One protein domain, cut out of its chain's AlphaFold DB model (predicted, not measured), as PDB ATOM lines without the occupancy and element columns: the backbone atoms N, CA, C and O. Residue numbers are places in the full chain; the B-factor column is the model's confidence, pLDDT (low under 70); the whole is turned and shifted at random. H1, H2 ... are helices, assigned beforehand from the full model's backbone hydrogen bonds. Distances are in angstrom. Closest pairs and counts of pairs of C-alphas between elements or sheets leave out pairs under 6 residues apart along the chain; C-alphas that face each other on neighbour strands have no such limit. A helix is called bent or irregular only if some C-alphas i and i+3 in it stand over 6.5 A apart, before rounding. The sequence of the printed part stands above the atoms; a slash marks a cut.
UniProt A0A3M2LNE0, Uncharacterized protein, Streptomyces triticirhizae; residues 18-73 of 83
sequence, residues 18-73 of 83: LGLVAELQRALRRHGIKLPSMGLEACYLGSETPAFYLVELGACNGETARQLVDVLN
ATOM      1  N   LEU A  18      20.001  25.640 -20.374       84.38
ATOM      2  CA  LEU A  18      20.168  24.509 -19.457       84.38
ATOM      3  C   LEU A  18      21.645  24.133 -19.300       84.38
ATOM      4  O   LEU A  18      22.072  23.812 -18.184       84.38
ATOM      5  N   GLY A  19      22.422  24.226 -20.379       84.44
ATOM      6  CA  GLY A  19      23.877  24.107 -20.369       84.44
ATOM      7  C   GLY A  19      24.528  25.115 -19.423       84.44
ATOM      8  O   GLY A  19      25.311  24.720 -18.554       84.44
ATOM      9  N   LEU A  20      24.118  26.387 -19.487       84.56
ATOM     10  CA  LEU A  20      24.607  27.427 -18.575       84.56
ATOM     11  C   LEU A  20      24.286  27.120 -17.102       84.56
ATOM     12  O   LEU A  20      25.154  27.235 -16.233       84.56
ATOM     13  N   VAL A  21      23.057  26.686 -16.796       89.56
ATOM     14  CA  VAL A  21      22.682  26.276 -15.427       89.56
ATOM     15  C   VAL A  21      23.552  25.112 -14.948       89.56
ATOM     16  O   VAL A  21      24.028  25.113 -13.808       89.56
ATOM     17  N   ALA A  22      23.793  24.118 -15.805       90.44
ATOM     18  CA  ALA A  22      24.640  22.978 -15.478       90.44
ATOM     19  C   ALA A  22      26.097  23.397 -15.224       90.44
ATOM     20  O   ALA A  22      26.726  22.907 -14.278       90.44
ATOM     21  N   GLU A  23      26.629  24.327 -16.019       91.19
ATOM     22  CA  GLU A  23      27.967  24.875 -15.825       91.19
ATOM     23  C   GLU A  23      28.078  25.641 -14.506       91.19
ATOM     24  O   GLU A  23      28.993  25.369 -13.720       91.19
ATOM     25  N   LEU A  24      27.116  26.515 -14.202       91.88
ATOM     26  CA  LEU A  24      27.086  27.255 -12.944       91.88
ATOM     27  C   LEU A  24      27.018  26.305 -11.739       91.88
ATOM     28  O   LEU A  24      27.800  26.435 -10.793       91.88
ATOM     29  N   GLN A  25      26.159  25.281 -11.785       91.88
ATOM     30  CA  GLN A  25      26.121  24.250 -10.745       91.88
ATOM     31  C   GLN A  25      27.463  23.524 -10.607       91.88
ATOM     32  O   GLN A  25      27.910  23.245  -9.489       91.88
ATOM     33  N   ARG A  26      28.123  23.196 -11.723       92.75
ATOM     34  CA  ARG A  26      29.434  22.540 -11.713       92.75
ATOM     35  C   ARG A  26      30.501  23.447 -11.106       92.75
ATOM     36  O   ARG A  26      31.317  22.941 -10.337       92.75
ATOM     37  N   ALA A  27      30.503  24.739 -11.423       93.81
ATOM     38  CA  ALA A  27      31.428  25.715 -10.858       93.81
ATOM     39  C   ALA A  27      31.252  25.818  -9.337       93.81
ATOM     40  O   ALA A  27      32.206  25.596  -8.596       93.81
ATOM     41  N   LEU A  28      30.019  26.008  -8.860       93.19
ATOM     42  CA  LEU A  28      29.707  26.069  -7.428       93.19
ATOM     43  C   LEU A  28      30.142  24.807  -6.672       93.19
ATOM     44  O   LEU A  28      30.750  24.894  -5.602       93.19
ATOM     45  N   ARG A  29      29.920  23.622  -7.257       92.62
ATOM     46  CA  ARG A  29      30.332  22.344  -6.654       92.62
ATOM     47  C   ARG A  29      31.844  22.230  -6.453       92.62
ATOM     48  O   ARG A  29      32.251  21.584  -5.488       92.62
ATOM     49  N   ARG A  30      32.675  22.849  -7.306       93.31
ATOM     50  CA  ARG A  30      34.144  22.875  -7.119       93.31
ATOM     51  C   ARG A  30      34.544  23.604  -5.835       93.31
ATOM     52  O   ARG A  30      35.584  23.291  -5.267       93.31
ATOM     53  N   HIS A  31      33.692  24.509  -5.356       92.00
ATOM     54  CA  HIS A  31      33.869  25.260  -4.113       92.00
ATOM     55  C   HIS A  31      33.059  24.684  -2.940       92.00
ATOM     56  O   HIS A  31      32.923  25.331  -1.908       92.00
ATOM     57  N   GLY A  32      32.500  23.475  -3.077       91.00
ATOM     58  CA  GLY A  32      31.690  22.839  -2.031       91.00
ATOM     59  C   GLY A  32      30.282  23.424  -1.868       91.00
ATOM     60  O   GLY A  32      29.538  22.975  -0.998       91.00
ATOM     61  N   ILE A  33      29.884  24.365  -2.728       93.38
ATOM     62  CA  ILE A  33      28.593  25.052  -2.666       93.38
ATOM     63  C   ILE A  33      27.541  24.250  -3.439       93.38
ATOM     64  O   ILE A  33      27.771  23.791  -4.562       93.38
ATOM     65  N   LYS A  34      26.357  24.083  -2.840       91.12
ATOM     66  CA  LYS A  34      25.207  23.412  -3.462       91.12
ATOM     67  C   LYS A  34      23.963  24.285  -3.359       91.12
ATOM     68  O   LYS A  34      23.531  24.610  -2.259       91.12
ATOM     69  N   LEU A  35      23.359  24.580  -4.507       91.62
ATOM     70  CA  LEU A  35      22.078  25.277  -4.621       91.62
ATOM     71  C   LEU A  35      21.073  24.345  -5.316       91.62
ATOM     72  O   LEU A  35      21.028  24.300  -6.543       91.62
ATOM     73  N   PRO A  36      20.324  23.523  -4.555       82.75
ATOM     74  CA  PRO A  36      19.478  22.471  -5.124       82.75
ATOM     75  C   PRO A  36      18.265  23.012  -5.887       82.75
ATOM     76  O   PRO A  36      17.728  22.306  -6.732       82.75
ATOM     77  N   SER A  37      17.854  24.245  -5.596       88.00
ATOM     78  CA  SER A  37      16.726  24.913  -6.250       88.00
ATOM     79  C   SER A  37      17.141  25.758  -7.459       88.00
ATOM     80  O   SER A  37      16.310  26.488  -7.981       88.00
ATOM     81  N   MET A  38      18.407  25.697  -7.886       91.06
ATOM     82  CA  MET A  38      18.872  26.469  -9.035       91.06
ATOM     83  C   MET A  38      18.281  25.934 -10.347       91.06
ATOM     84  O   MET A  38      18.352  24.730 -10.605       91.06
ATOM     85  N   GLY A  39      17.784  26.828 -11.197       89.81
ATOM     86  CA  GLY A  39      17.177  26.496 -12.482       89.81
ATOM     87  C   GLY A  39      16.956  27.720 -13.366       89.81
ATOM     88  O   GLY A  39      17.528  28.780 -13.133       89.81
ATOM     89  N   LEU A  40      16.120  27.566 -14.389       87.44
ATOM     90  CA  LEU A  40      15.645  28.674 -15.217       87.44
ATOM     91  C   LEU A  40      14.309  29.183 -14.686       87.44
ATOM     92  O   LEU A  40      13.465  28.386 -14.270       87.44
ATOM     93  N   GLU A  41      14.097  30.494 -14.741       81.44
ATOM     94  CA  GLU A  41      12.802  31.075 -14.404       81.44
ATOM     95  C   GLU A  41      11.735  30.626 -15.423       81.44
ATOM     96  O   GLU A  41      11.923  30.677 -16.641       81.44
ATOM     97  N   ALA A  42      10.580  30.180 -14.920       65.81
ATOM     98  CA  ALA A  42       9.539  29.535 -15.724       65.81
ATOM     99  C   ALA A  42       8.965  30.418 -16.852       65.81
ATOM    100  O   ALA A  42       8.488  29.891 -17.857       65.81
ATOM    101  N   CYS A  43       9.038  31.747 -16.714       63.66
ATOM    102  CA  CYS A  43       8.557  32.712 -17.708       63.66
ATOM    103  C   CYS A  43       9.290  32.609 -19.059       63.66
ATOM    104  O   CYS A  43       8.767  33.073 -20.072       63.66
ATOM    105  N   TYR A  44      10.462  31.968 -19.096       59.16
ATOM    106  CA  TYR A  44      11.276  31.839 -20.306       59.16
ATOM    107  C   TYR A  44      10.879  30.678 -21.216       59.16
ATOM    108  O   TYR A  44      11.108  30.752 -22.419       59.16
ATOM    109  N   LEU A  45      10.199  29.651 -20.697       58.81
ATOM    110  CA  LEU A  45       9.796  28.476 -21.488       58.81
ATOM    111  C   LEU A  45       8.676  28.762 -22.513       58.81
ATOM    112  O   LEU A  45       8.299  27.864 -23.262       58.81
ATOM    113  N   GLY A  46       8.138  29.988 -22.547       57.16
ATOM    114  CA  GLY A  46       7.100  30.425 -23.491       57.16
ATOM    115  C   GLY A  46       7.461  31.652 -24.339       57.16
ATOM    116  O   GLY A  46       6.593  32.156 -25.047       57.16
ATOM    117  N   SER A  47       8.696  32.159 -24.253       57.31
ATOM    118  CA  SER A  47       9.150  33.333 -25.011       57.31
ATOM    119  C   SER A  47       9.693  32.914 -26.380       57.31
ATOM    120  O   SER A  47      10.618  32.113 -26.455       57.31
ATOM    121  N   GLU A  48       9.170  33.491 -27.468       56.66
ATOM    122  CA  GLU A  48       9.734  33.319 -28.822       56.66
ATOM    123  C   GLU A  48      11.021  34.134 -29.042       56.66
ATOM    124  O   GLU A  48      11.684  33.997 -30.069       56.66
ATOM    125  N   THR A  49      11.395  34.985 -28.079       55.19
ATOM    126  CA  THR A  49      12.680  35.686 -28.067       55.19
ATOM    127  C   THR A  49      13.661  34.982 -27.124       55.19
ATOM    128  O   THR A  49      13.471  35.076 -25.908       55.19
ATOM    129  N   PRO A  50      14.718  34.327 -27.648       54.41
ATOM    130  CA  PRO A  50      15.757  33.662 -26.848       54.41
ATOM    131  C   PRO A  50      16.693  34.639 -26.115       54.41
ATOM    132  O   PRO A  50      17.487  34.230 -25.277       54.41
ATOM    133  N   ALA A  51      16.581  35.943 -26.392       56.09
ATOM    134  CA  ALA A  51      17.556  36.956 -25.984       56.09
ATOM    135  C   ALA A  51      17.656  37.214 -24.471       56.09
ATOM    136  O   ALA A  51      18.576  37.901 -24.036       56.09
ATOM    137  N   PHE A  52      16.733  36.696 -23.666       61.16
ATOM    138  CA  PHE A  52      16.824  36.794 -22.218       61.16
ATOM    139  C   PHE A  52      16.378  35.460 -21.656       61.16
ATOM    140  O   PHE A  52      15.295  35.005 -21.987       61.16
ATOM    141  N   TYR A  53      17.216  34.833 -20.844       72.06
ATOM    142  CA  TYR A  53      16.851  33.755 -19.938       72.06
ATOM    143  C   TYR A  53      17.370  34.157 -18.559       72.06
ATOM    144  O   TYR A  53      18.508  34.610 -18.429       72.06
ATOM    145  N   LEU A  54      16.536  34.051 -17.523       80.44
ATOM    146  CA  LEU A  54      16.987  34.283 -16.150       80.44
ATOM    147  C   LEU A  54      17.262  32.955 -15.473       80.44
ATOM    148  O   LEU A  54      16.448  32.030 -15.499       80.44
ATOM    149  N   VAL A  55      18.427  32.900 -14.839       85.50
ATOM    150  CA  VAL A  55      18.811  31.809 -13.957       85.50
ATOM    151  C   VAL A  55      18.321  32.148 -12.554       85.50
ATOM    152  O   VAL A  55      18.800  33.087 -11.918       85.50
ATOM    153  N   GLU A  56      17.373  31.365 -12.055       89.31
ATOM    154  CA  GLU A  56      16.954  31.416 -10.663       89.31
ATOM    155  C   GLU A  56      17.958  30.616  -9.822       89.31
ATOM    156  O   GLU A  56      18.145  29.421 -10.034       89.31
ATOM    157  N   LEU A  57      18.626  31.257  -8.858       88.25
ATOM    158  CA  LEU A  57      19.599  30.586  -7.976       88.25
ATOM    159  C   LEU A  57      18.933  29.845  -6.802       88.25
ATOM    160  O   LEU A  57      19.544  28.963  -6.193       88.25
ATOM    161  N   GLY A  58      17.683  30.203  -6.490       86.31
ATOM    162  CA  GLY A  58      16.939  29.727  -5.330       86.31
ATOM    163  C   GLY A  58      17.434  30.300  -3.996       86.31
ATOM    164  O   GLY A  58      18.367  31.100  -3.919       86.31
ATOM    165  N   ALA A  59      16.786  29.879  -2.907       88.19
ATOM    166  CA  ALA A  59      17.188  30.258  -1.556       88.19
ATOM    167  C   ALA A  59      18.392  29.432  -1.071       88.19
ATOM    168  O   ALA A  59      18.502  28.235  -1.344       88.19
ATOM    169  N   CYS A  60      19.260  30.056  -0.274       91.81
ATOM    170  CA  CYS A  60      20.364  29.387   0.407       91.81
ATOM    171  C   CYS A  60      20.415  29.772   1.892       91.81
ATOM    172  O   CYS A  60      19.831  30.771   2.312       91.81
ATOM    173  N   ASN A  61      21.087  28.958   2.708       92.69
ATOM    174  CA  ASN A  61      21.301  29.279   4.119       92.69
ATOM    175  C   ASN A  61      22.464  30.278   4.292       92.69
ATOM    176  O   ASN A  61      23.260  30.502   3.379       92.69
ATOM    177  N   GLY A  62      22.593  30.865   5.487       94.94
ATOM    178  CA  GLY A  62      23.620  31.880   5.755       94.94
ATOM    179  C   GLY A  62      25.068  31.382   5.642       94.94
ATOM    180  O   GLY A  62      25.965  32.178   5.379       94.94
ATOM    181  N   GLU A  63      25.316  30.083   5.823       94.50
ATOM    182  CA  GLU A  63      26.639  29.480   5.608       94.50
ATOM    183  C   GLU A  63      27.003  29.476   4.120       94.50
ATOM    184  O   GLU A  63      28.065  29.964   3.740       94.50
ATOM    185  N   THR A  64      26.075  29.019   3.280       94.31
ATOM    186  CA  THR A  64      26.223  28.999   1.820       94.31
ATOM    187  C   THR A  64      26.382  30.413   1.265       94.31
ATOM    188  O   THR A  64      27.258  30.656   0.440       94.31
ATOM    189  N   ALA A  65      25.584  31.367   1.757       94.75
ATOM    190  CA  ALA A  65      25.695  32.770   1.365       94.75
ATOM    191  C   ALA A  65      27.087  33.343   1.676       94.75
ATOM    192  O   ALA A  65      27.660  34.052   0.854       94.75
ATOM    193  N   ARG A  66      27.660  33.006   2.839       95.56
ATOM    194  CA  ARG A  66      29.010  33.451   3.209       95.56
ATOM    195  C   ARG A  66      30.080  32.845   2.301       95.56
ATOM    196  O   ARG A  66      30.926  33.580   1.813       95.56
ATOM    197  N   GLN A  67      29.993  31.547   2.010       94.25
ATOM    198  CA  GLN A  67      30.910  30.888   1.071       94.25
ATOM    199  C   GLN A  67      30.855  31.521  -0.325       94.25
ATOM    200  O   GLN A  67      31.895  31.737  -0.940       94.25
ATOM    201  N   LEU A  68      29.656  31.857  -0.814       93.44
ATOM    202  CA  LEU A  68      29.488  32.573  -2.081       93.44
ATOM    203  C   LEU A  68      30.190  33.935  -2.056       93.44
ATOM    204  O   LEU A  68      30.921  34.253  -2.988       93.44
ATOM    205  N   VAL A  69      30.005  34.715  -0.990       95.19
ATOM    206  CA  VAL A  69      30.668  36.020  -0.824       95.19
ATOM    207  C   VAL A  69      32.191  35.879  -0.834       95.19
ATOM    208  O   VAL A  69      32.864  36.635  -1.530       95.19
ATOM    209  N   ASP A  70      32.738  34.903  -0.110       95.19
ATOM    210  CA  ASP A  70      34.186  34.682  -0.038       95.19
ATOM    211  C   ASP A  70      34.774  34.307  -1.409       95.19
ATOM    212  O   ASP A  70      35.816  34.835  -1.810       95.19
ATOM    213  N   VAL A  71      34.084  33.439  -2.161       93.12
ATOM    214  CA  VAL A  71      34.477  33.060  -3.527       93.12
ATOM    215  C   VAL A  71      34.433  34.266  -4.464       93.12
ATOM    216  O   VAL A  71      35.401  34.505  -5.183       93.12
ATOM    217  N   LEU A  72      33.352  35.051  -4.436       91.31
ATOM    218  CA  LEU A  72      33.191  36.220  -5.306       91.31
ATOM    219  C   LEU A  72      34.231  37.310  -5.014       91.31
ATOM    220  O   LEU A  72      34.789  37.875  -5.947       91.31
ATOM    221  N   ASN A  73      34.555  37.559  -3.744       93.25
ATOM    222  CA  ASN A  73      35.588  38.529  -3.357       93.25
ATOM    223  C   ASN A  73      37.015  38.077  -3.696       93.25
ATOM    224  O   ASN A  73      37.935  38.894  -3.694       93.25
TER     225      ASN A  73
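Overview. This is residues 18 to 73 of the 83 residues of an uncharacterized protein of Streptomyces triticirhizae (UniProt A0A3M2LNE0). What shape does the printed part take? A long loop folds back on itself, with H2 near its far tip, H1 running lengthwise beside its other half, and H3 standing across the end away from the tip. Between the tip and H3 the two strands of the loop come side by side in one short antiparallel pairing, residues 39 to 40 with residues 55 to 56. What is it made of, and how compact is it? The printed part has 56 residues with three named helices, H1, H2 and H3 in that order, no named strand, and the class all helix; it is loose, with a radius of gyration of the C-alphas of 12.9 A, and spans 38 by 20 by 18 A.

Arrangement. Does any helix touch another? H1, residues 18 to 30, H2, residues 42 to 46, and H3, residues 62 to 73, touch no helix. H1 and H3 are only just apart, with their closest C-alphas at 8.4 A. H1 and H2 are apart, and so are H2 and H3. What of the helices' backbones? In H1 and H3 every O i to N i+4 pair is within hydrogen-bond range. In H2 0 of 1 such pairs is within range, while 1 of 2 O i to N i+3 pairs is.

Along the chain. Where does H1 run? From C-alpha 18 at (20.168, 24.509, -19.457) to C-alpha 30 at (34.144, 22.875, -7.119), it is 18.7 A long. Where is H2? It runs from Ala 42, with C-alpha at (9.539, 29.535, -15.724), to Gly 46. It is neither bent nor irregular, but only just: C-alphas 43 and 46 are 6.4 A apart. Where does H3 end? It begins at Gly 62 and is 16.4 A long to Asn 73, with C-alpha 73 at (35.588, 38.529, -3.357).

Size, cuts and confidence. How far does it reach? The two C-alphas farthest apart are those of Glu 48 and Glu 63, at 38.5 A, and the outline is elongated. Are the links long, and is there a cut? The link from H1 to H2, with 11 residues, and that from H2 to H3, with 15, are both long, and the printed part has no cut. Which residues stand free, and where is confidence low? Residues 46 to 51, of which 46 belongs to H2, stand free. The mean pLDDT of the printed part is 84.0, and the model's confidence is under 70 at residues 42 to 52.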